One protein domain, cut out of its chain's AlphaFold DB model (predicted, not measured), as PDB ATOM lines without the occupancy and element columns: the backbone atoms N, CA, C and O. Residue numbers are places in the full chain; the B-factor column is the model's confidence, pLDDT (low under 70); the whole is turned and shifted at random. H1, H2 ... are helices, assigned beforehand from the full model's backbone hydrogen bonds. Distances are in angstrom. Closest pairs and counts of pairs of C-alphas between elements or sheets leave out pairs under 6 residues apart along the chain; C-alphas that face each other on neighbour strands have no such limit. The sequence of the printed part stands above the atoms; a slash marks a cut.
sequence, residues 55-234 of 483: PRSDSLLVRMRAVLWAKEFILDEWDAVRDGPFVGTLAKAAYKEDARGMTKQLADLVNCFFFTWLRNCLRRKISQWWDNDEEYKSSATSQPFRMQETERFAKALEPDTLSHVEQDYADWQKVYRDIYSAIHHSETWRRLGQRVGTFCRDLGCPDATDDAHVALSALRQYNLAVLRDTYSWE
ATOM      1  N   PRO A  55     188.929 140.753 232.276       44.16
ATOM      2  CA  PRO A  55     187.514 140.915 232.069       44.16
ATOM      3  C   PRO A  55     186.995 140.559 233.455       44.16
ATOM      4  O   PRO A  55     187.200 139.425 233.905       44.16
ATOM      5  N   ARG A  56     186.459 141.547 234.186       48.94
ATOM      6  CA  ARG A  56     185.729 141.275 235.430       48.94
ATOM      7  C   ARG A  56     184.899 140.028 235.143       48.94
ATOM      8  O   ARG A  56     184.330 139.968 234.062       48.94
ATOM      9  N   SER A  57     184.825 139.035 236.020       46.50
ATOM     10  CA  SER A  57     183.982 137.854 235.754       46.50
ATOM     11  C   SER A  57     182.514 138.247 235.476       46.50
ATOM     12  O   SER A  57     181.813 137.570 234.727       46.50
ATOM     13  N   ASP A  58     182.102 139.427 235.950       50.59
ATOM     14  CA  ASP A  58     180.976 140.226 235.452       50.59
ATOM     15  C   ASP A  58     180.951 140.533 233.932       50.59
ATOM     16  O   ASP A  58     179.996 141.130 233.488       50.59
ATOM     17  N   SER A  59     181.895 140.165 233.070       68.88
ATOM     18  CA  SER A  59     181.857 140.487 231.631       68.88
ATOM     19  C   SER A  59     180.856 139.588 230.904       68.88
ATOM     20  O   SER A  59     179.877 140.057 230.318       68.88
ATOM     21  N   LEU A  60     181.063 138.280 231.029       72.06
ATOM     22  CA  LEU A  60     180.146 137.235 230.603       72.06
ATOM     23  C   LEU A  60     178.895 137.239 231.497       72.06
ATOM     24  O   LEU A  60     177.782 137.214 230.979       72.06
ATOM     25  N   LEU A  61     179.051 137.384 232.821       72.94
ATOM     26  CA  LEU A  61     177.908 137.415 233.742       72.94
ATOM     27  C   LEU A  61     177.024 138.670 233.579       72.94
ATOM     28  O   LEU A  61     175.812 138.545 233.725       72.94
ATOM     29  N   VAL A  62     177.549 139.856 233.231       75.50
ATOM     30  CA  VAL A  62     176.713 141.031 232.890       75.50
ATOM     31  C   VAL A  62     176.016 140.818 231.557       75.50
ATOM     32  O   VAL A  62     174.825 141.104 231.485       75.50
ATOM     33  N   ARG A  63     176.671 140.250 230.534       72.50
ATOM     34  CA  ARG A  63     175.982 139.878 229.283       72.50
ATOM     35  C   ARG A  63     174.838 138.883 229.547       72.50
ATOM     36  O   ARG A  63     173.729 139.098 229.071       72.50
ATOM     37  N   MET A  64     175.057 137.880 230.399       78.75
ATOM     38  CA  MET A  64     174.033 136.907 230.824       78.75
ATOM     39  C   MET A  64     172.959 137.473 231.774       78.75
ATOM     40  O   MET A  64     171.883 136.889 231.901       78.75
ATOM     41  N   ARG A  65     173.231 138.581 232.475       77.94
ATOM     42  CA  ARG A  65     172.237 139.318 233.279       77.94
ATOM     43  C   ARG A  65     171.428 140.298 232.429       77.94
ATOM     44  O   ARG A  65     170.248 140.476 232.699       77.94
ATOM     45  N   ALA A  66     172.044 140.902 231.414       82.25
ATOM     46  CA  ALA A  66     171.403 141.820 230.474       82.25
ATOM     47  C   ALA A  66     170.467 141.098 229.491       82.25
ATOM     48  O   ALA A  66     169.507 141.694 229.010       82.25
ATOM     49  N   VAL A  67     170.733 139.821 229.201       84.12
ATOM     50  CA  VAL A  67     169.993 139.024 228.217       84.12
ATOM     51  C   VAL A  67     169.429 137.770 228.888       84.12
ATOM     52  O   VAL A  67     170.149 136.802 229.119       84.12
ATOM     53  N   LEU A  68     168.128 137.770 229.200       83.56
ATOM     54  CA  LEU A  68     167.485 136.702 229.987       83.56
ATOM     55  C   LEU A  68     167.642 135.304 229.367       83.56
ATOM     56  O   LEU A  68     167.904 134.345 230.094       83.56
ATOM     57  N   TRP A  69     167.536 135.191 228.040       89.56
ATOM     58  CA  TRP A  69     167.666 133.918 227.324       89.56
ATOM     59  C   TRP A  69     169.110 133.397 227.243       89.56
ATOM     60  O   TRP A  69     169.308 132.205 227.031       89.56
ATOM     61  N   ALA A  70     170.136 134.233 227.457       88.31
ATOM     62  CA  ALA A  70     171.543 133.810 227.367       88.31
ATOM     63  C   ALA A  70     171.888 132.698 228.375       88.31
ATOM     64  O   ALA A  70     172.780 131.882 228.148       88.31
ATOM     65  N   LYS A  71     171.134 132.641 229.477       85.38
ATOM     66  CA  LYS A  71     171.211 131.592 230.495       85.38
ATOM     67  C   LYS A  71     170.909 130.197 229.943       85.38
ATOM     68  O   LYS A  71     171.601 129.266 230.337       85.38
ATOM     69  N   GLU A  72     169.960 130.076 229.009       85.25
ATOM     70  CA  GLU A  72     169.567 128.794 228.395       85.25
ATOM     71  C   GLU A  72     170.730 128.145 227.617       85.25
ATOM     72  O   GLU A  72     170.741 126.933 227.433       85.25
ATOM     73  N   PHE A  73     171.729 128.926 227.183       86.31
ATOM     74  CA  PHE A  73     172.900 128.415 226.465       86.31
ATOM     75  C   PHE A  73     174.094 128.098 227.383       86.31
ATOM     76  O   PHE A  73     174.850 127.169 227.091       86.31
ATOM     77  N   ILE A  74     174.281 128.847 228.478       82.31
ATOM     78  CA  ILE A  74     175.556 128.887 229.223       82.31
ATOM     79  C   ILE A  74     175.518 128.195 230.604       82.31
ATOM     80  O   ILE A  74     176.569 127.758 231.064       82.31
ATOM     81  N   LEU A  75     174.372 128.091 231.295       68.94
ATOM     82  CA  LEU A  75     174.369 127.840 232.756       68.94
ATOM     83  C   LEU A  75     174.348 126.387 233.270       68.94
ATOM     84  O   LEU A  75     174.523 126.212 234.472       68.94
ATOM     85  N   ASP A  76     174.206 125.350 232.442       56.22
ATOM     86  CA  ASP A  76     174.043 123.963 232.950       56.22
ATOM     87  C   ASP A  76     175.287 123.355 233.649       56.22
ATOM     88  O   ASP A  76     175.263 122.195 234.047       56.22
ATOM     89  N   GLU A  77     176.385 124.095 233.824       49.72
ATOM     90  CA  GLU A  77     177.459 123.680 234.744       49.72
ATOM     91  C   GLU A  77     177.184 124.048 236.216       49.72
ATOM     92  O   GLU A  77     177.992 123.716 237.084       49.72
ATOM     93  N   TRP A  78     176.091 124.759 236.528       51.38
ATOM     94  CA  TRP A  78     175.871 125.338 237.865       51.38
ATOM     95  C   TRP A  78     174.863 124.621 238.767       51.38
ATOM     96  O   TRP A  78     174.906 124.858 239.970       51.38
ATOM     97  N   ASP A  79     174.028 123.716 238.252       39.66
ATOM     98  CA  ASP A  79     173.173 122.860 239.085       39.66
ATOM     99  C   ASP A  79     173.042 121.449 238.496       39.66
ATOM    100  O   ASP A  79     173.140 121.244 237.289       39.66
ATOM    101  N   ALA A  80     172.826 120.458 239.366       41.03
ATOM    102  CA  ALA A  80     172.953 119.024 239.067       41.03
ATOM    103  C   ALA A  80     171.797 118.415 238.231       41.03
ATOM    104  O   ALA A  80     171.356 117.289 238.483       41.03
ATOM    105  N   VAL A  81     171.283 119.144 237.237       40.12
ATOM    106  CA  VAL A  81     170.129 118.747 236.418       40.12
ATOM    107  C   VAL A  81     170.573 118.250 235.038       40.12
ATOM    108  O   VAL A  81     170.678 119.009 234.086       40.12
ATOM    109  N   ARG A  82     170.809 116.932 234.994       47.19
ATOM    110  CA  ARG A  82     170.621 115.970 233.881       47.19
ATOM    111  C   ARG A  82     170.401 116.516 232.463       47.19
ATOM    112  O   ARG A  82     169.420 117.214 232.241       47.19
ATOM    113  N   ASP A  83     171.172 115.968 231.517       47.78
ATOM    114  CA  ASP A  83     170.818 115.388 230.193       47.78
ATOM    115  C   ASP A  83     169.394 115.618 229.615       47.78
ATOM    116  O   ASP A  83     168.738 114.692 229.129       47.78
ATOM    117  N   GLY A  84     168.885 116.844 229.670       50.50
ATOM    118  CA  GLY A  84     167.582 117.237 229.147       50.50
ATOM    119  C   GLY A  84     167.704 117.854 227.753       50.50
ATOM    120  O   GLY A  84     168.702 118.518 227.461       50.50
ATOM    121  N   PRO A  85     166.698 117.691 226.873       55.25
ATOM    122  CA  PRO A  85     166.681 118.402 225.602       55.25
ATOM    123  C   PRO A  85     166.627 119.915 225.847       55.25
ATOM    124  O   PRO A  85     165.864 120.392 226.689       55.25
ATOM    125  N   PHE A  86     167.408 120.676 225.080       63.38
ATOM    126  CA  PHE A  86     167.392 122.136 225.115       63.38
ATOM    127  C   PHE A  86     165.987 122.659 224.763       63.38
ATOM    128  O   PHE A  86     165.563 122.637 223.609       63.38
ATOM    129  N   VAL A  87     165.237 123.122 225.769       61.12
ATOM    130  CA  VAL A  87     163.844 123.566 225.575       61.12
ATOM    131  C   VAL A  87     163.801 124.942 224.892       61.12
ATOM    132  O   VAL A  87     162.938 125.192 224.043       61.12
ATOM    133  N   GLY A  88     164.765 125.817 225.216       74.38
ATOM    134  CA  GLY A  88     165.052 127.068 224.501       74.38
ATOM    135  C   GLY A  88     163.878 128.038 224.389       74.38
ATOM    136  O   GLY A  88     163.709 128.669 223.346       74.38
ATOM    137  N   THR A  89     162.983 128.075 225.377       81.12
ATOM    138  CA  THR A  89     161.683 128.750 225.229       81.12
ATOM    139  C   THR A  89     161.840 130.266 225.188       81.12
ATOM    140  O   THR A  89     161.203 130.916 224.356       81.12
ATOM    141  N   LEU A  90     162.723 130.831 226.018       84.88
ATOM    142  CA  LEU A  90     162.997 132.269 226.015       84.88
ATOM    143  C   LEU A  90     163.806 132.671 224.776       84.88
ATOM    144  O   LEU A  90     163.505 133.694 224.163       84.88
ATOM    145  N   ALA A  91     164.773 131.852 224.354       86.56
ATOM    146  CA  ALA A  91     165.545 132.075 223.132       86.56
ATOM    147  C   ALA A  91     164.651 132.065 221.879       86.56
ATOM    148  O   ALA A  91     164.774 132.943 221.025       86.56
ATOM    149  N   LYS A  92     163.709 131.115 221.782       87.94
ATOM    150  CA  LYS A  92     162.740 131.022 220.673       87.94
ATOM    151  C   LYS A  92     161.747 132.186 220.669       87.94
ATOM    152  O   LYS A  92     161.362 132.629 219.591       87.94
ATOM    153  N   ALA A  93     161.334 132.681 221.837       86.19
ATOM    154  CA  ALA A  93     160.493 133.874 221.937       86.19
ATOM    155  C   ALA A  93     161.249 135.126 221.459       86.19
ATOM    156  O   ALA A  93     160.811 135.776 220.514       86.19
ATOM    157  N   ALA A  94     162.438 135.387 222.014       87.38
ATOM    158  CA  ALA A  94     163.258 136.544 221.647       87.38
ATOM    159  C   ALA A  94     163.674 136.547 220.164       87.38
ATOM    160  O   ALA A  94     163.718 137.598 219.531       87.38
ATOM    161  N   TYR A  95     163.937 135.375 219.577       89.00
ATOM    162  CA  TYR A  95     164.237 135.257 218.147       89.00
ATOM    163  C   TYR A  95     163.026 135.555 217.247       89.00
ATOM    164  O   TYR A  95     163.200 136.066 216.145       89.00
ATOM    165  N   LYS A  96     161.794 135.270 217.694       87.62
ATOM    166  CA  LYS A  96     160.579 135.663 216.955       87.62
ATOM    167  C   LYS A  96     160.331 137.172 216.993       87.62
ATOM    168  O   LYS A  96     159.733 137.690 216.057       87.62
ATOM    169  N   GLU A  97     160.770 137.849 218.052       88.50
ATOM    170  CA  GLU A  97     160.664 139.308 218.195       88.50
ATOM    171  C   GLU A  97     161.735 140.043 217.370       88.50
ATOM    172  O   GLU A  97     161.402 140.943 216.603       88.50
ATOM    173  N   ASP A  98     163.007 139.638 217.475       89.06
ATOM    174  CA  ASP A  98     164.110 140.191 216.677       89.06
ATOM    175  C   ASP A  98     165.155 139.118 216.330       89.06
ATOM    176  O   ASP A  98     166.184 138.960 216.994       89.06
ATOM    177  N   ALA A  99     164.919 138.400 215.230       89.31
ATOM    178  CA  ALA A  99     165.828 137.369 214.733       89.31
ATOM    179  C   ALA A  99     167.246 137.903 214.448       89.31
ATOM    180  O   ALA A  99     168.233 137.216 214.715       89.31
ATOM    181  N   ARG A 100     167.384 139.141 213.943       88.25
ATOM    182  CA  ARG A 100     168.696 139.725 213.608       88.25
ATOM    183  C   ARG A 100     169.471 140.115 214.866       88.25
ATOM    184  O   ARG A 100     170.645 139.753 214.991       88.25
ATOM    185  N   GLY A 101     168.835 140.840 215.783       89.06
ATOM    186  CA  GLY A 101     169.433 141.245 217.053       89.06
ATOM    187  C   GLY A 101     169.768 140.045 217.928       89.06
ATOM    188  O   GLY A 101     170.889 139.969 218.430       89.06
ATOM    189  N   MET A 102     168.866 139.062 218.022       91.31
ATOM    190  CA  MET A 102     169.102 137.813 218.750       91.31
ATOM    191  C   MET A 102     170.286 137.036 218.158       91.31
ATOM    192  O   MET A 102     171.219 136.715 218.892       91.31
ATOM    193  N   THR A 103     170.340 136.812 216.837       91.62
ATOM    194  CA  THR A 103     171.478 136.116 216.201       91.62
ATOM    195  C   THR A 103     172.808 136.854 216.394       91.62
ATOM    196  O   THR A 103     173.847 136.211 216.566       91.62
ATOM    197  N   LYS A 104     172.808 138.196 216.412       89.12
ATOM    198  CA  LYS A 104     174.007 138.979 216.754       89.12
ATOM    199  C   LYS A 104     174.409 138.777 218.219       89.12
ATOM    200  O   LYS A 104     175.560 138.445 218.484       89.12
ATOM    201  N   GLN A 105     173.469 138.929 219.150       90.62
ATOM    202  CA  GLN A 105     173.706 138.747 220.586       90.62
ATOM    203  C   GLN A 105     174.167 137.321 220.925       90.62
ATOM    204  O   GLN A 105     175.018 137.154 221.796       90.62
ATOM    205  N   LEU A 106     173.656 136.297 220.232       92.50
ATOM    206  CA  LEU A 106     174.056 134.902 220.431       92.50
ATOM    207  C   LEU A 106     175.490 134.664 219.945       92.50
ATOM    208  O   LEU A 106     176.260 133.998 220.629       92.50
ATOM    209  N   ALA A 107     175.884 135.267 218.821       90.56
ATOM    210  CA  ALA A 107     177.272 135.234 218.369       90.56
ATOM    211  C   ALA A 107     178.219 135.975 219.326       90.56
ATOM    212  O   ALA A 107     179.272 135.444 219.675       90.56
ATOM    213  N   ASP A 108     177.823 137.151 219.815       87.06
ATOM    214  CA  ASP A 108     178.578 137.888 220.833       87.06
ATOM    215  C   ASP A 108     178.712 137.080 222.140       87.06
ATOM    216  O   ASP A 108     179.750 137.149 222.800       87.06
ATOM    217  N   LEU A 109     177.686 136.307 222.516       89.38
ATOM    218  CA  LEU A 109     177.686 135.428 223.688       89.38
ATOM    219  C   LEU A 109     178.634 134.235 223.507       89.38
ATOM    220  O   LEU A 109     179.460 133.997 224.386       89.38
ATOM    221  N   VAL A 110     178.556 133.527 222.376       90.62
ATOM    222  CA  VAL A 110     179.442 132.394 222.043       90.62
ATOM    223  C   VAL A 110     180.902 132.847 221.969       90.62
ATOM    224  O   VAL A 110     181.764 132.226 222.589       90.62
ATOM    225  N   ASN A 111     181.181 133.979 221.316       87.56
ATOM    226  CA  ASN A 111     182.524 134.564 221.272       87.56
ATOM    227  C   ASN A 111     183.012 134.957 222.676       87.56
ATOM    228  O   ASN A 111     184.133 134.627 223.063       87.56
ATOM    229  N   CYS A 112     182.175 135.632 223.472       85.19
ATOM    230  CA  CYS A 112     182.526 136.020 224.839       85.19
ATOM    231  C   CYS A 112     182.808 134.799 225.727       85.19
ATOM    232  O   CYS A 112     183.751 134.832 226.522       85.19
ATOM    233  N   PHE A 113     182.048 133.715 225.560       86.38
ATOM    234  CA  PHE A 113     182.283 132.443 226.232       86.38
ATOM    235  C   PHE A 113     183.629 131.828 225.825       86.38
ATOM    236  O   PHE A 113     184.474 131.586 226.690       86.38
ATOM    237  N   PHE A 114     183.867 131.671 224.517       86.88
ATOM    238  CA  PHE A 114     185.106 131.119 223.964       86.88
ATOM    239  C   PHE A 114     186.343 131.874 224.466       86.88
ATOM    240  O   PHE A 114     187.270 131.267 225.001       86.88
ATOM    241  N   PHE A 115     186.343 133.209 224.382       82.50
ATOM    242  CA  PHE A 115     187.472 134.022 224.839       82.50
ATOM    243  C   PHE A 115     187.662 134.012 226.353       82.50
ATOM    244  O   PHE A 115     188.803 134.027 226.817       82.50
ATOM    245  N   THR A 116     186.579 133.949 227.133       82.38
ATOM    246  CA  THR A 116     186.676 133.790 228.594       82.38
ATOM    247  C   THR A 116     187.361 132.466 228.936       82.38
ATOM    248  O   THR A 116     188.265 132.434 229.774       82.38
ATOM    249  N   TRP A 117     186.999 131.386 228.241       82.38
ATOM    250  CA  TRP A 117     187.608 130.073 228.426       82.38
ATOM    251  C   TRP A 117     189.076 130.038 227.975       82.38
ATOM    252  O   TRP A 117     189.951 129.666 228.758       82.38
ATOM    253  N   LEU A 118     189.371 130.503 226.757       83.44
ATOM    254  CA  LEU A 118     190.724 130.606 226.196       83.44
ATOM    255  C   LEU A 118     191.666 131.382 227.115       83.44
ATOM    256  O   LEU A 118     192.768 130.922 227.425       83.44
ATOM    257  N   ARG A 119     191.203 132.524 227.624       79.69
ATOM    258  CA  ARG A 119     191.948 133.343 228.576       79.69
ATOM    259  C   ARG A 119     192.210 132.618 229.896       79.69
ATOM    260  O   ARG A 119     193.314 132.721 230.425       79.69
ATOM    261  N   ASN A 120     191.234 131.877 230.419       78.44
ATOM    262  CA  ASN A 120     191.398 131.093 231.645       78.44
ATOM    263  C   ASN A 120     192.391 129.933 231.461       78.44
ATOM    264  O   ASN A 120     193.237 129.718 232.333       78.44
ATOM    265  N   CYS A 121     192.348 129.227 230.327       79.81
ATOM    266  CA  CYS A 121     193.324 128.189 229.979       79.81
ATOM    267  C   CYS A 121     194.743 128.758 229.849       79.81
ATOM    268  O   CYS A 121     195.665 128.232 230.476       79.81
ATOM    269  N   LEU A 122     194.909 129.863 229.111       78.31
ATOM    270  CA  LEU A 122     196.187 130.573 228.993       78.31
ATOM    271  C   LEU A 122     196.708 130.996 230.368       78.31
ATOM    272  O   LEU A 122     197.831 130.650 230.718       78.31
ATOM    273  N   ARG A 123     195.883 131.664 231.186       75.31
ATOM    274  CA  ARG A 123     196.276 132.127 232.527       75.31
ATOM    275  C   ARG A 123     196.721 130.973 233.426       75.31
ATOM    276  O   ARG A 123     197.719 131.125 234.115       75.31
ATOM    277  N   ARG A 124     196.037 129.821 233.394       72.31
ATOM    278  CA  ARG A 124     196.444 128.625 234.156       72.31
ATOM    279  C   ARG A 124     197.768 128.037 233.665       72.31
ATOM    280  O   ARG A 124     198.628 127.778 234.499       72.31
ATOM    281  N   LYS A 125     197.958 127.851 232.352       73.00
ATOM    282  CA  LYS A 125     199.214 127.297 231.804       73.00
ATOM    283  C   LYS A 125     200.401 128.228 232.077       73.00
ATOM    284  O   LYS A 125     201.473 127.765 232.438       73.00
ATOM    285  N   ILE A 126     200.161 129.535 231.994       71.19
ATOM    286  CA  ILE A 126     201.105 130.591 232.360       71.19
ATOM    287  C   ILE A 126     201.442 130.555 233.864       71.19
ATOM    288  O   ILE A 126     202.617 130.595 234.210       71.19
ATOM    289  N   SER A 127     200.452 130.416 234.757       68.38
ATOM    290  CA  SER A 127     200.715 130.250 236.197       68.38
ATOM    291  C   SER A 127     201.548 128.998 236.486       68.38
ATOM    292  O   SER A 127     202.516 129.096 237.223       68.38
ATOM    293  N   GLN A 128     201.255 127.863 235.838       70.69
ATOM    294  CA  GLN A 128     202.051 126.633 235.979       70.69
ATOM    295  C   GLN A 128     203.519 126.807 235.560       70.69
ATOM    296  O   GLN A 128     204.385 126.108 236.078       70.69
ATOM    297  N   TRP A 129     203.821 127.720 234.630       66.06
ATOM    298  CA  TRP A 129     205.203 128.051 234.266       66.06
ATOM    299  C   TRP A 129     205.910 128.900 235.334       66.06
ATOM    300  O   TRP A 129     207.130 128.812 235.455       66.06
ATOM    301  N   TRP A 130     205.161 129.684 236.117       62.69
ATOM    302  CA  TRP A 130     205.672 130.505 237.224       62.69
ATOM    303  C   TRP A 130     205.471 129.902 238.618       62.69
ATOM    304  O   TRP A 130     205.941 130.486 239.581       62.69
ATOM    305  N   ASP A 131     204.872 128.718 238.769       56.88
ATOM    306  CA  ASP A 131     204.789 128.036 240.074       56.88
ATOM    307  C   ASP A 131     206.171 127.571 240.601       56.88
ATOM    308  O   ASP A 131     206.307 127.243 241.785       56.88
ATOM    309  N   ASN A 132     207.205 127.621 239.747       52.97
ATOM    310  CA  ASN A 132     208.627 127.516 240.106       52.97
ATOM    311  C   ASN A 132     209.224 128.820 240.690       52.97
ATOM    312  O   ASN A 132     210.390 128.825 241.078       52.97
ATOM    313  N   ASP A 133     208.458 129.912 240.734       48.16
ATOM    314  CA  ASP A 133     208.885 131.248 241.158       48.16
ATOM    315  C   ASP A 133     207.980 131.734 242.311       48.16
ATOM    316  O   ASP A 133     206.804 132.062 242.131       48.16
ATOM    317  N   GLU A 134     208.510 131.707 243.541       49.53
ATOM    318  CA  GLU A 134     207.744 131.876 244.794       49.53
ATOM    319  C   GLU A 134     206.917 133.175 244.849       49.53
ATOM    320  O   GLU A 134     205.849 133.206 245.468       49.53
ATOM    321  N   GLU A 135     207.370 134.237 244.178       49.34
ATOM    322  CA  GLU A 135     206.752 135.566 244.232       49.34
ATOM    323  C   GLU A 135     205.345 135.591 243.595       49.34
ATOM    324  O   GLU A 135     204.437 136.270 244.095       49.34
ATOM    325  N   TYR A 136     205.101 134.790 242.547       45.06
ATOM    326  CA  TYR A 136     203.844 134.833 241.782       45.06
ATOM    327  C   TYR A 136     202.642 134.233 242.540       45.06
ATOM    328  O   TYR A 136     201.504 134.700 242.375       45.06
ATOM    329  N   LYS A 137     202.893 133.268 243.441       49.47
ATOM    330  CA  LYS A 137     201.882 132.569 244.270       49.47
ATOM    331  C   LYS A 137     201.010 133.524 245.094       49.47
ATOM    332  O   LYS A 137     199.847 133.228 245.371       49.47
ATOM    333  N   SER A 138     201.556 134.684 245.455       47.81
ATOM    334  CA  SER A 138     200.890 135.707 246.270       47.81
ATOM    335  C   SER A 138     199.799 136.501 245.530       47.81
ATOM    336  O   SER A 138     198.882 137.013 246.170       47.81
ATOM    337  N   SER A 139     199.864 136.594 244.194       44.66
ATOM    338  CA  SER A 139     198.979 137.464 243.392       44.66
ATOM    339  C   SER A 139     197.863 136.716 242.649       44.66
ATOM    340  O   SER A 139     196.817 137.291 242.334       44.66
ATOM    341  N   ALA A 140     198.050 135.417 242.397       46.03
ATOM    342  CA  ALA A 140     197.112 134.581 241.644       46.03
ATOM    343  C   ALA A 140     195.893 134.091 242.459       46.03
ATOM    344  O   ALA A 140     194.969 133.505 241.897       46.03
ATOM    345  N   THR A 141     195.859 134.331 243.771       43.75
ATOM    346  CA  THR A 141     194.891 133.757 244.730       43.75
ATOM    347  C   THR A 141     193.558 134.516 244.860       43.75
ATOM    348  O   THR A 141     192.753 134.215 245.743       43.75
ATOM    349  N   SER A 142     193.249 135.449 243.952       42.16
ATOM    350  CA  SER A 142     191.942 136.127 243.902       42.16
ATOM    351  C   SER A 142     190.865 135.285 243.188       42.16
ATOM    352  O   SER A 142     190.532 135.505 242.028       42.16
ATOM    353  N   GLN A 143     190.295 134.347 243.955       40.62
ATOM    354  CA  GLN A 143     189.193 133.419 243.634       40.62
ATOM    355  C   GLN A 143     189.434 132.400 242.493       40.62
ATOM    356  O   GLN A 143     189.443 132.759 241.314       40.62
ATOM    357  N   PRO A 144     189.499 131.085 242.798       40.78
ATOM    358  CA  PRO A 144     189.476 130.058 241.766       40.78
ATOM    359  C   PRO A 144     188.085 129.969 241.124       40.78
ATOM    360  O   PRO A 144     187.102 129.617 241.778       40.78
ATOM    361  N   PHE A 145     188.012 130.211 239.814       41.34
ATOM    362  CA  PHE A 145     186.843 129.842 239.015       41.34
ATOM    363  C   PHE A 145     186.728 128.306 239.021       41.34
ATOM    364  O   PHE A 145     187.565 127.603 238.440       41.34
ATOM    365  N   ARG A 146     185.747 127.783 239.770       46.31
ATOM    366  CA  ARG A 146     185.580 126.348 240.042       46.31
ATOM    367  C   ARG A 146     185.062 125.623 238.797       46.31
ATOM    368  O   ARG A 146     183.864 125.551 238.571       46.31
ATOM    369  N   MET A 147     185.983 125.042 238.038       49.75
ATOM    370  CA  MET A 147     185.714 124.041 237.003       49.75
ATOM    371  C   MET A 147     186.706 122.892 237.193       49.75
ATOM    372  O   MET A 147     187.918 123.069 237.042       49.75
ATOM    373  N   GLN A 148     186.187 121.722 237.581       46.28
ATOM    374  CA  GLN A 148     186.985 120.515 237.841       46.28
ATOM    375  C   GLN A 148     187.568 119.923 236.547       46.28
ATOM    376  O   GLN A 148     188.617 119.279 236.562       46.28
ATOM    377  N   GLU A 149     186.935 120.189 235.401       43.50
ATOM    378  CA  GLU A 149     187.436 119.762 234.093       43.50
ATOM    379  C   GLU A 149     188.729 120.487 233.708       43.50
ATOM    380  O   GLU A 149     189.650 119.869 233.175       43.50
ATOM    381  N   THR A 150     188.870 121.767 234.065       44.62
ATOM    382  CA  THR A 150     190.052 122.572 233.725       44.62
ATOM    383  C   THR A 150     191.326 122.106 234.450       44.62
ATOM    384  O   THR A 150     192.429 122.379 233.979       44.62
ATOM    385  N   GLU A 151     191.221 121.373 235.568       43.97
ATOM    386  CA  GLU A 151     192.374 120.693 236.192       43.97
ATOM    387  C   GLU A 151     192.796 119.431 235.431       43.97
ATOM    388  O   GLU A 151     193.992 119.193 235.262       43.97
ATOM    389  N   ARG A 152     191.839 118.639 234.925       47.31
ATOM    390  CA  ARG A 152     192.139 117.498 234.038       47.31
ATOM    391  C   ARG A 152     192.802 117.982 232.748       47.31
ATOM    392  O   ARG A 152     193.786 117.408 232.300       47.31
ATOM    393  N   PHE A 153     192.308 119.094 232.216       44.81
ATOM    394  CA  PHE A 153     192.819 119.759 231.022       44.81
ATOM    395  C   PHE A 153     194.264 120.252 231.180       44.81
ATOM    396  O   PHE A 153     195.107 120.018 230.322       44.81
ATOM    397  N   ALA A 154     194.573 120.887 232.315       47.28
ATOM    398  CA  ALA A 154     195.918 121.367 232.614       47.28
ATOM    399  C   ALA A 154     196.931 120.225 232.841       47.28
ATOM    400  O   ALA A 154     198.130 120.447 232.687       47.28
ATOM    401  N   LYS A 155     196.459 119.012 233.171       46.69
ATOM    402  CA  LYS A 155     197.273 117.782 233.237       46.69
ATOM    403  C   LYS A 155     197.473 117.091 231.882       46.69
ATOM    404  O   LYS A 155     198.443 116.363 231.740       46.69
ATOM    405  N   ALA A 156     196.594 117.315 230.902       43.78
ATOM    406  CA  ALA A 156     196.694 116.718 229.563       43.78
ATOM    407  C   ALA A 156     197.706 117.431 228.637       43.78
ATOM    408  O   ALA A 156     198.035 116.925 227.570       43.78
ATOM    409  N   LEU A 157     198.196 118.610 229.035       46.97
ATOM    410  CA  LEU A 157     199.240 119.362 228.336       46.97
ATOM    411  C   LEU A 157     200.606 119.028 228.952       46.97
ATOM    412  O   LEU A 157     201.027 119.710 229.891       46.97
ATOM    413  N   GLU A 158     201.258 117.989 228.420       47.78
ATOM    414  CA  GLU A 158     202.494 117.376 228.943       47.78
ATOM    415  C   GLU A 158     203.593 118.389 229.354       47.78
ATOM    416  O   GLU A 158     203.786 119.403 228.668       47.78
ATOM    417  N   PRO A 159     204.348 118.134 230.446       44.59
ATOM    418  CA  PRO A 159     205.435 119.016 230.892       44.59
ATOM    419  C   PRO A 159     206.648 119.080 229.950       44.59
ATOM    420  O   PRO A 159     207.299 120.123 229.877       44.59
ATOM    421  N   ASP A 160     206.934 118.009 229.204       45.41
ATOM    422  CA  ASP A 160     208.219 117.763 228.516       45.41
ATOM    423  C   ASP A 160     208.489 118.634 227.266       45.41
ATOM    424  O   ASP A 160     209.375 118.355 226.462       45.41
ATOM    425  N   THR A 161     207.757 119.737 227.093       46.72
ATOM    426  CA  THR A 161     207.953 120.701 225.992       46.72
ATOM    427  C   THR A 161     208.599 122.026 226.416       46.72
ATOM    428  O   THR A 161     208.677 122.940 225.600       46.72
ATOM    429  N   LEU A 162     209.032 122.179 227.677       47.16
ATOM    430  CA  LEU A 162     209.129 123.506 228.315       47.16
ATOM    431  C   LEU A 162     210.479 123.908 228.947       47.16
ATOM    432  O   LEU A 162     210.524 124.866 229.716       47.16
ATOM    433  N   SER A 163     211.603 123.284 228.580       44.03
ATOM    434  CA  SER A 163     212.940 123.710 229.053       44.03
ATOM    435  C   SER A 163     213.534 124.945 228.343       44.03
ATOM    436  O   SER A 163     214.613 125.388 228.727       44.03
ATOM    437  N   HIS A 164     212.872 125.515 227.320       44.69
ATOM    438  CA  HIS A 164     213.476 126.522 226.420       44.69
ATOM    439  C   HIS A 164     212.631 127.785 226.132       44.69
ATOM    440  O   HIS A 164     212.797 128.419 225.094       44.69
ATOM    441  N   VAL A 165     211.800 128.253 227.075       46.44
ATOM    442  CA  VAL A 165     210.919 129.448 226.913       46.44
ATOM    443  C   VAL A 165     211.682 130.801 226.812       46.44
ATOM    444  O   VAL A 165     211.106 131.892 226.902       46.44
ATOM    445  N   GLU A 166     212.998 130.778 226.602       47.97
ATOM    446  CA  GLU A 166     213.799 131.939 226.186       47.97
ATOM    447  C   GLU A 166     213.878 132.097 224.655       47.97
ATOM    448  O   GLU A 166     214.135 133.203 224.154       47.97
ATOM    449  N   GLN A 167     213.586 131.034 223.898       46.75
ATOM    450  CA  GLN A 167     213.623 131.030 222.438       46.75
ATOM    451  C   GLN A 167     212.225 130.889 221.806       46.75
ATOM    452  O   GLN A 167     211.353 130.169 222.260       46.75
ATOM    453  N   ASP A 168     212.056 131.714 220.775       55.44
ATOM    454  CA  ASP A 168     211.057 131.775 219.709       55.44
ATOM    455  C   ASP A 168     209.529 131.877 219.918       55.44
ATOM    456  O   ASP A 168     208.839 131.206 220.674       55.44
ATOM    457  N   TYR A 169     208.985 132.766 219.080       54.69
ATOM    458  CA  TYR A 169     207.569 133.051 218.845       54.69
ATOM    459  C   TYR A 169     206.785 131.834 218.322       54.69
ATOM    460  O   TYR A 169     205.573 131.743 218.527       54.69
ATOM    461  N   ALA A 170     207.476 130.882 217.684       62.19
ATOM    462  CA  ALA A 170     206.896 129.637 217.192       62.19
ATOM    463  C   ALA A 170     206.275 128.795 218.321       62.19
ATOM    464  O   ALA A 170     205.189 128.239 218.133       62.19
ATOM    465  N   ASP A 171     206.900 128.777 219.502       70.12
ATOM    466  CA  ASP A 171     206.424 128.002 220.651       70.12
ATOM    467  C   ASP A 171     205.191 128.639 221.294       70.12
ATOM    468  O   ASP A 171     204.246 127.939 221.650       70.12
ATOM    469  N   TRP A 172     205.111 129.972 221.333       68.56
ATOM    470  CA  TRP A 172     203.887 130.667 221.746       68.56
ATOM    471  C   TRP A 172     202.724 130.443 220.779       68.56
ATOM    472  O   TRP A 172     201.599 130.208 221.223       68.56
ATOM    473  N   GLN A 173     202.977 130.459 219.465       70.88
ATOM    474  CA  GLN A 173     201.953 130.087 218.489       70.88
ATOM    475  C   GLN A 173     201.521 128.623 218.638       70.88
ATOM    476  O   GLN A 173     200.344 128.318 218.461       70.88
ATOM    477  N   LYS A 174     202.454 127.716 218.956       79.38
ATOM    478  CA  LYS A 174     202.151 126.309 219.237       79.38
ATOM    479  C   LYS A 174     201.267 126.187 220.479       79.38
ATOM    480  O   LYS A 174     200.161 125.686 220.351       79.38
ATOM    481  N   VAL A 175     201.664 126.760 221.617       76.25
ATOM    482  CA  VAL A 175     200.865 126.770 222.860       76.25
ATOM    483  C   VAL A 175     199.475 127.376 222.639       76.25
ATOM    484  O   VAL A 175     198.487 126.831 223.128       76.25
ATOM    485  N   TYR A 176     199.366 128.462 221.865       78.00
ATOM    486  CA  TYR A 176     198.069 129.032 221.494       78.00
ATOM    487  C   TYR A 176     197.224 128.055 220.664       78.00
ATOM    488  O   TYR A 176     196.062 127.844 220.996       78.00
ATOM    489  N   ARG A 177     197.790 127.437 219.615       80.25
ATOM    490  CA  ARG A 177     197.090 126.441 218.779       80.25
ATOM    491  C   ARG A 177     196.678 125.205 219.575       80.25
ATOM    492  O   ARG A 177     195.565 124.729 219.384       80.25
ATOM    493  N   ASP A 178     197.533 124.722 220.468       82.81
ATOM    494  CA  ASP A 178     197.278 123.543 221.297       82.81
ATOM    495  C   ASP A 178     196.128 123.819 222.279       82.81
ATOM    496  O   ASP A 178     195.194 123.025 222.373       82.81
ATOM    497  N   ILE A 179     196.125 124.988 222.936       82.44
ATOM    498  CA  ILE A 179     195.016 125.422 223.798       82.44
ATOM    499  C   ILE A 179     193.741 125.644 222.973       82.44
ATOM    500  O   ILE A 179     192.692 125.124 223.341       82.44
ATOM    501  N   TYR A 180     193.811 126.374 221.857       83.69
ATOM    502  CA  TYR A 180     192.673 126.636 220.968       83.69
ATOM    503  C   TYR A 180     192.027 125.327 220.489       83.69
ATOM    504  O   TYR A 180     190.820 125.137 220.637       83.69
ATOM    505  N   SER A 181     192.840 124.395 219.985       86.12
ATOM    506  CA  SER A 181     192.408 123.060 219.564       86.12
ATOM    507  C   SER A 181     191.768 122.301 220.720       86.12
ATOM    508  O   SER A 181     190.642 121.823 220.591       86.12
ATOM    509  N   ALA A 182     192.429 122.234 221.878       83.44
ATOM    510  CA  ALA A 182     191.891 121.523 223.028       83.44
ATOM    511  C   ALA A 182     190.519 122.079 223.452       83.44
ATOM    512  O   ALA A 182     189.634 121.302 223.808       83.44
ATOM    513  N   ILE A 183     190.308 123.403 223.396       84.94
ATOM    514  CA  ILE A 183     189.025 124.036 223.756       84.94
ATOM    515  C   ILE A 183     187.906 123.562 222.836       84.94
ATOM    516  O   ILE A 183     186.853 123.177 223.339       84.94
ATOM    517  N   HIS A 184     188.151 123.488 221.527       83.19
ATOM    518  CA  HIS A 184     187.187 122.928 220.570       83.19
ATOM    519  C   HIS A 184     186.844 121.456 220.840       83.19
ATOM    520  O   HIS A 184     185.724 121.025 220.581       83.19
ATOM    521  N   HIS A 185     187.766 120.692 221.429       85.44
ATOM    522  CA  HIS A 185     187.529 119.303 221.840       85.44
ATOM    523  C   HIS A 185     186.926 119.166 223.256       85.44
ATOM    524  O   HIS A 185     186.518 118.068 223.649       85.44
ATOM    525  N   SER A 186     186.843 120.258 224.028       84.81
ATOM    526  CA  SER A 186     186.329 120.241 225.403       84.81
ATOM    527  C   SER A 186     184.848 119.863 225.469       84.81
ATOM    528  O   SER A 186     184.057 120.162 224.572       84.81
ATOM    529  N   GLU A 187     184.463 119.202 226.559       85.19
ATOM    530  CA  GLU A 187     183.075 118.824 226.831       85.19
ATOM    531  C   GLU A 187     182.164 120.057 226.890       85.19
ATOM    532  O   GLU A 187     181.136 120.105 226.213       85.19
ATOM    533  N   THR A 188     182.584 121.088 227.625       83.88
ATOM    534  CA  THR A 188     181.865 122.356 227.744       83.88
ATOM    535  C   THR A 188     181.597 123.022 226.393       83.88
ATOM    536  O   THR A 188     180.465 123.434 226.127       83.88
ATOM    537  N   TRP A 189     182.605 123.109 225.514       88.00
ATOM    538  CA  TRP A 189     182.421 123.687 224.180       88.00
ATOM    539  C   TRP A 189     181.449 122.863 223.337       88.00
ATOM    540  O   TRP A 189     180.534 123.421 222.731       88.00
ATOM    541  N   ARG A 190     181.585 121.531 223.365       89.00
ATOM    542  CA  ARG A 190     180.699 120.621 222.629       89.00
ATOM    543  C   ARG A 190     179.244 120.743 223.086       89.00
ATOM    544  O   ARG A 190     178.353 120.767 222.245       89.00
ATOM    545  N   ARG A 191     178.992 120.893 224.391       87.12
ATOM    546  CA  ARG A 191     177.642 121.129 224.940       87.12
ATOM    547  C   ARG A 191     177.065 122.473 224.506       87.12
ATOM    548  O   ARG A 191     175.894 122.536 224.134       87.12
ATOM    549  N   LEU A 192     177.868 123.540 224.512       89.75
ATOM    550  CA  LEU A 192     177.443 124.838 223.975       89.75
ATOM    551  C   LEU A 192     177.084 124.718 222.486       89.75
ATOM    552  O   LEU A 192     176.010 125.161 222.080       89.75
ATOM    553  N   GLY A 193     177.939 124.064 221.699       91.00
ATOM    554  CA  GLY A 193     177.704 123.783 220.285       91.00
ATOM    555  C   GLY A 193     176.433 122.971 220.036       91.00
ATOM    556  O   GLY A 193     175.611 123.377 219.220       91.00
ATOM    557  N   GLN A 194     176.179 121.916 220.813       90.81
ATOM    558  CA  GLN A 194     174.936 121.135 220.758       90.81
ATOM    559  C   GLN A 194     173.684 121.961 221.086       90.81
ATOM    560  O   GLN A 194     172.658 121.792 220.421       90.81
ATOM    561  N   ARG A 195     173.734 122.871 222.072       89.75
ATOM    562  CA  ARG A 195     172.605 123.775 222.380       89.75
ATOM    563  C   ARG A 195     172.349 124.765 221.250       89.75
ATOM    564  O   ARG A 195     171.205 124.919 220.832       89.75
ATOM    565  N   VAL A 196     173.399 125.407 220.733       92.62
ATOM    566  CA  VAL A 196     173.297 126.348 219.605       92.62
ATOM    567  C   VAL A 196     172.805 125.625 218.345       92.62
ATOM    568  O   VAL A 196     171.863 126.095 217.713       92.62
ATOM    569  N   GLY A 197     173.353 124.452 218.030       92.38
ATOM    570  CA  GLY A 197     172.919 123.596 216.926       92.38
ATOM    571  C   GLY A 197     171.453 123.188 217.039       92.38
ATOM    572  O   GLY A 197     170.681 123.388 216.105       92.38
ATOM    573  N   THR A 198     171.033 122.698 218.208       91.25
ATOM    574  CA  THR A 198     169.636 122.308 218.470       91.25
ATOM    575  C   THR A 198     168.688 123.500 218.366       91.25
ATOM    576  O   THR A 198     167.667 123.398 217.695       91.25
ATOM    577  N   PHE A 199     169.055 124.657 218.924       93.00
ATOM    578  CA  PHE A 199     168.299 125.898 218.751       93.00
ATOM    579  C   PHE A 199     168.120 126.269 217.272       93.00
ATOM    580  O   PHE A 199     167.010 126.575 216.845       93.00
ATOM    581  N   CYS A 200     169.189 126.206 216.475       92.88
ATOM    582  CA  CYS A 200     169.128 126.527 215.050       92.88
ATOM    583  C   CYS A 200     168.261 125.519 214.271       92.88
ATOM    584  O   CYS A 200     167.448 125.930 213.441       92.88
ATOM    585  N   ARG A 201     168.370 124.216 214.572       91.88
ATOM    586  CA  ARG A 201     167.528 123.162 213.975       91.88
ATOM    587  C   ARG A 201     166.048 123.342 214.324       91.88
ATOM    588  O   ARG A 201     165.208 123.258 213.432       91.88
ATOM    589  N   ASP A 202     165.729 123.686 215.571       89.88
ATOM    590  CA  ASP A 202     164.358 123.978 216.021       89.88
ATOM    591  C   ASP A 202     163.745 125.220 215.345       89.88
ATOM    592  O   ASP A 202     162.522 125.346 215.263       89.88
ATOM    593  N   LEU A 203     164.580 126.143 214.859       89.31
ATOM    594  CA  LEU A 203     164.168 127.296 214.048       89.31
ATOM    595  C   LEU A 203     164.024 126.970 212.550       89.31
ATOM    596  O   LEU A 203     163.663 127.852 211.765       89.31
ATOM    597  N   GLY A 204     164.282 125.723 212.149       89.06
ATOM    598  CA  GLY A 204     164.199 125.259 210.765       89.06
ATOM    599  C   GLY A 204     165.478 125.455 209.946       89.06
ATOM    600  O   GLY A 204     165.413 125.373 208.723       89.06
ATOM    601  N   CYS A 205     166.632 125.705 210.575       89.88
ATOM    602  CA  CYS A 205     167.920 125.773 209.882       89.88
ATOM    603  C   CYS A 205     168.463 124.347 209.626       89.88
ATOM    604  O   CYS A 205     168.836 123.671 210.591       89.88
ATOM    605  N   PRO A 206     168.509 123.858 208.369       81.81
ATOM    606  CA  PRO A 206     168.836 122.459 208.079       81.81
ATOM    607  C   PRO A 206     170.334 122.148 208.222       81.81
ATOM    608  O   PRO A 206     170.691 121.039 208.605       81.81
ATOM    609  N   ASP A 207     171.198 123.132 207.966       86.81
ATOM    610  CA  ASP A 207     172.661 122.976 207.930       86.81
ATOM    611  C   ASP A 207     173.331 123.196 209.305       86.81
ATOM    612  O   ASP A 207     174.553 123.306 209.414       86.81
ATOM    613  N   ALA A 208     172.537 123.296 210.374       89.88
ATOM    614  CA  ALA A 208     173.024 123.555 211.722       89.88
ATOM    615  C   ALA A 208     173.670 122.308 212.359       89.88
ATOM    616  O   ALA A 208     172.992 121.357 212.766       89.88
ATOM    617  N   THR A 209     174.996 122.347 212.478       92.88
ATOM    618  CA  THR A 209     175.820 121.320 213.131       92.88
ATOM    619  C   THR A 209     175.847 121.490 214.657       92.88
ATOM    620  O   THR A 209     175.235 122.403 215.203       92.88
ATOM    621  N   ASP A 210     176.571 120.612 215.355       91.19
ATOM    622  CA  ASP A 210     176.834 120.731 216.798       91.19
ATOM    623  C   ASP A 210     178.110 121.542 217.116       91.19
ATOM    624  O   ASP A 210     178.576 121.531 218.252       91.19
ATOM    625  N   ASP A 211     178.680 122.256 216.137       91.75
ATOM    626  CA  ASP A 211     179.705 123.278 216.378       91.75
ATOM    627  C   ASP A 211     179.042 124.659 216.508       91.75
ATOM    628  O   ASP A 211     178.237 125.059 215.664       91.75
ATOM    629  N   ALA A 212     179.387 125.405 217.562       90.25
ATOM    630  CA  ALA A 212     178.717 126.664 217.882       90.25
ATOM    631  C   ALA A 212     178.921 127.756 216.812       90.25
ATOM    632  O   ALA A 212     177.993 128.526 216.548       90.25
ATOM    633  N   HIS A 213     180.100 127.837 216.187       90.94
ATOM    634  CA  HIS A 213     180.388 128.841 215.158       90.94
ATOM    635  C   HIS A 213     179.745 128.468 213.819       90.94
ATOM    636  O   HIS A 213     179.147 129.328 213.166       90.94
ATOM    637  N   VAL A 214     179.799 127.191 213.431       92.06
ATOM    638  CA  VAL A 214     179.170 126.698 212.196       92.06
ATOM    639  C   VAL A 214     177.646 126.820 212.277       92.06
ATOM    640  O   VAL A 214     177.037 127.360 211.352       92.06
ATOM    641  N   ALA A 215     177.026 126.437 213.400       91.94
ATOM    642  CA  ALA A 215     175.588 126.610 213.619       91.94
ATOM    643  C   ALA A 215     175.159 128.090 213.569       91.94
ATOM    644  O   ALA A 215     174.159 128.427 212.931       91.94
ATOM    645  N   LEU A 216     175.944 129.000 214.159       92.38
ATOM    646  CA  LEU A 216     175.714 130.446 214.050       92.38
ATOM    647  C   LEU A 216     175.858 130.973 212.617       92.38
ATOM    648  O   LEU A 216     175.095 131.852 212.211       92.38
ATOM    649  N   SER A 217     176.821 130.460 211.850       90.38
ATOM    650  CA  SER A 217     176.988 130.804 210.435       90.38
ATOM    651  C   SER A 217     175.776 130.355 209.613       90.38
ATOM    652  O   SER A 217     175.209 131.159 208.869       90.38
ATOM    653  N   ALA A 218     175.300 129.126 209.829       89.81
ATOM    654  CA  ALA A 218     174.093 128.596 209.200       89.81
ATOM    655  C   ALA A 218     172.844 129.431 209.558       89.81
ATOM    656  O   ALA A 218     172.096 129.835 208.667       89.81
ATOM    657  N   LEU A 219     172.665 129.807 210.833       91.38
ATOM    658  CA  LEU A 219     171.557 130.669 211.275       91.38
ATOM    659  C   LEU A 219     171.602 132.068 210.633       91.38
ATOM    660  O   LEU A 219     170.570 132.610 210.234       91.38
ATOM    661  N   ARG A 220     172.796 132.658 210.486       90.12
ATOM    662  CA  ARG A 220     172.986 133.936 209.773       90.12
ATOM    663  C   ARG A 220     172.598 133.821 208.297       90.12
ATOM    664  O   ARG A 220     171.911 134.708 207.791       90.12
ATOM    665  N   GLN A 221     172.999 132.747 207.621       87.44
ATOM    666  CA  GLN A 221     172.645 132.502 206.217       87.44
ATOM    667  C   GLN A 221     171.136 132.266 206.047       87.44
ATOM    668  O   GLN A 221     170.523 132.860 205.159       87.44
ATOM    669  N   TYR A 222     170.521 131.496 206.948       88.31
ATOM    670  CA  TYR A 222     169.075 131.266 206.988       88.31
ATOM    671  C   TYR A 222     168.285 132.576 207.136       88.31
ATOM    672  O   TYR A 222     167.396 132.855 206.329       88.31
ATOM    673  N   ASN A 223     168.670 133.439 208.083       86.06
ATOM    674  CA  ASN A 223     168.087 134.774 208.247       86.06
ATOM    675  C   ASN A 223     168.141 135.607 206.955       86.06
ATOM    676  O   ASN A 223     167.164 136.265 206.593       86.06
ATOM    677  N   LEU A 224     169.275 135.589 206.247       82.62
ATOM    678  CA  LEU A 224     169.437 136.320 204.987       82.62
ATOM    679  C   LEU A 224     168.554 135.747 203.868       82.62
ATOM    680  O   LEU A 224     167.973 136.523 203.110       82.62
ATOM    681  N   ALA A 225     168.410 134.421 203.787       80.38
ATOM    682  CA  ALA A 225     167.540 133.762 202.813       80.38
ATOM    683  C   ALA A 225     166.054 134.095 203.048       80.38
ATOM    684  O   ALA A 225     165.392 134.593 202.137       80.38
ATOM    685  N   VAL A 226     165.557 133.933 204.280       77.50
ATOM    686  CA  VAL A 226     164.158 134.239 204.649       77.50
ATOM    687  C   VAL A 226     163.806 135.703 204.363       77.50
ATOM    688  O   VAL A 226     162.724 135.998 203.852       77.50
ATOM    689  N   LEU A 227     164.731 136.629 204.629       66.69
ATOM    690  CA  LEU A 227     164.524 138.056 204.373       66.69
ATOM    691  C   LEU A 227     164.566 138.401 202.881       66.69
ATOM    692  O   LEU A 227     163.782 139.240 202.440       66.69
ATOM    693  N   ARG A 228     165.423 137.743 202.093       67.44
ATOM    694  CA  ARG A 228     165.443 137.893 200.630       67.44
ATOM    695  C   ARG A 228     164.128 137.422 200.013       67.44
ATOM    696  O   ARG A 228     163.571 138.115 199.165       67.44
ATOM    697  N   ASP A 229     163.636 136.268 200.446       71.31
ATOM    698  CA  ASP A 229     162.446 135.649 199.867       71.31
ATOM    699  C   ASP A 229     161.172 136.409 200.296       71.31
ATOM    700  O   ASP A 229     160.294 136.652 199.466       71.31
ATOM    701  N   THR A 230     161.123 136.919 201.536       67.38
ATOM    702  CA  THR A 230     160.054 137.831 201.992       67.38
ATOM    703  C   THR A 230     160.069 139.155 201.219       67.38
ATOM    704  O   THR A 230     159.068 139.528 200.615       67.38
ATOM    705  N   TYR A 231     161.211 139.844 201.142       64.75
ATOM    706  CA  TYR A 231     161.303 141.117 200.415       64.75
ATOM    707  C   TYR A 231     160.989 140.957 198.913       64.75
ATOM    708  O   TYR A 231     160.431 141.855 198.284       64.75
ATOM    709  N   SER A 232     161.287 139.789 198.329       71.75
ATOM    710  CA  SER A 232     160.934 139.483 196.940       71.75
ATOM    711  C   SER A 232     159.420 139.407 196.705       71.75
ATOM    712  O   SER A 232     158.956 139.895 195.671       71.75
ATOM    713  N   TRP A 233     158.633 138.840 197.633       71.19
ATOM    714  CA  TRP A 233     157.175 138.733 197.455       71.19
ATOM    715  C   TRP A 233     156.496 140.109 197.523       71.19
ATOM    716  O   TRP A 233     155.665 140.417 196.664       71.19
ATOM    717  N   GLU A 234     156.894 140.954 198.479       74.12
ATOM    718  CA  GLU A 234     156.330 142.298 198.677       74.12
ATOM    719  C   GLU A 234     156.579 143.177 197.448       74.12
ATOM    720  O   GLU A 234     155.638 143.720 196.862       74.12
TER     721      GLU A 234
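Overview. This is residues 55 to 234 of the 483 residues of an uncharacterized protein of Bimuria novae-zelandiae CBS 107.79 (UniProt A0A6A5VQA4). One long helix, H4, is the spine of a loose, elongated body; H7 and H8 run nearly alongside its first half in a three-helix bundle, helices side by side, and the short H1, H2 and H3 gather on the side away from H8. H5 and H6 pack steeply on the other half of H4, and residues 225 to 234 of H8 stick out. The printed part has 180 residues with eight named helices, H1 to H8 in chain order, and no named strand; the class is all helix. It is loose, with a radius of gyration of the C-alphas of 19.6 A and spans of 68 by 35 by 28 A.

Arrangement. H1, residues 58 to 66, touches residues 109 to 116 of the hub H4, residues 99 to 130, at a shallow tilt of 21 degrees, opposite ways; the closest C-alphas, of Leu 60 and Cys 112, are 6.4 A apart. H2, residues 68 to 74, touches H3, residues 89 to 97, with the C-alphas of Trp 69 and Ala 91 closest at 5.0 A. H2 also touches residues 192 to 196 of H7, residues 187 to 202, closest at the C-alphas of Phe 73 and Arg 195, 6.2 A. H3 and H4 touch only at the corner, only just, with 3 pairs of C-alphas within 8 A. H5, residues 149 to 156, touches H4 at a steep tilt of 49 degrees, closest at the C-alphas of Lys 125 and Ala 154, 6.8 A. H6, residues 169 to 185, touches H4 at a steep tilt of 55 degrees, closest at the C-alphas of Leu 118 and Tyr 180, 6.8 A. H8, residues 212 to 234, touches H7 at a shallow tilt of 16 degrees, the same way, closest at the C-alphas of Gly 193 and Ala 212, 3.9 A. H8 touches H4 at 15 degrees, a shallow tilt, opposite ways, closest at the C-alphas of Ala 107 and Leu 216, 6.6 A. H6 and H8 are apart. In H1 and H3 to H8 every O i to N i+4 pair is within hydrogen-bond range; in H2 1 of 3 is, beside 3 of 4 O i to N i+3 pairs.

Along the chain. H1 begins at C-alpha 58, (180.976, 140.226, 235.452). H4 spans 46.3 A, H6 24.5 A, H7 22.2 A and H8 33.4 A, which ends at C-alpha 234, (156.330, 142.298, 198.677).

Size, cuts and confidence. The C-alphas farthest apart, of Glu 134 and Glu 234, are 69.8 A apart. The printed part has no cut. The links H2 to H3, H4 to H5 and H5 to H6 are long. Mean pLDDT of the printed part is 72.2, with 66 residues under 70, among them 129 to 170.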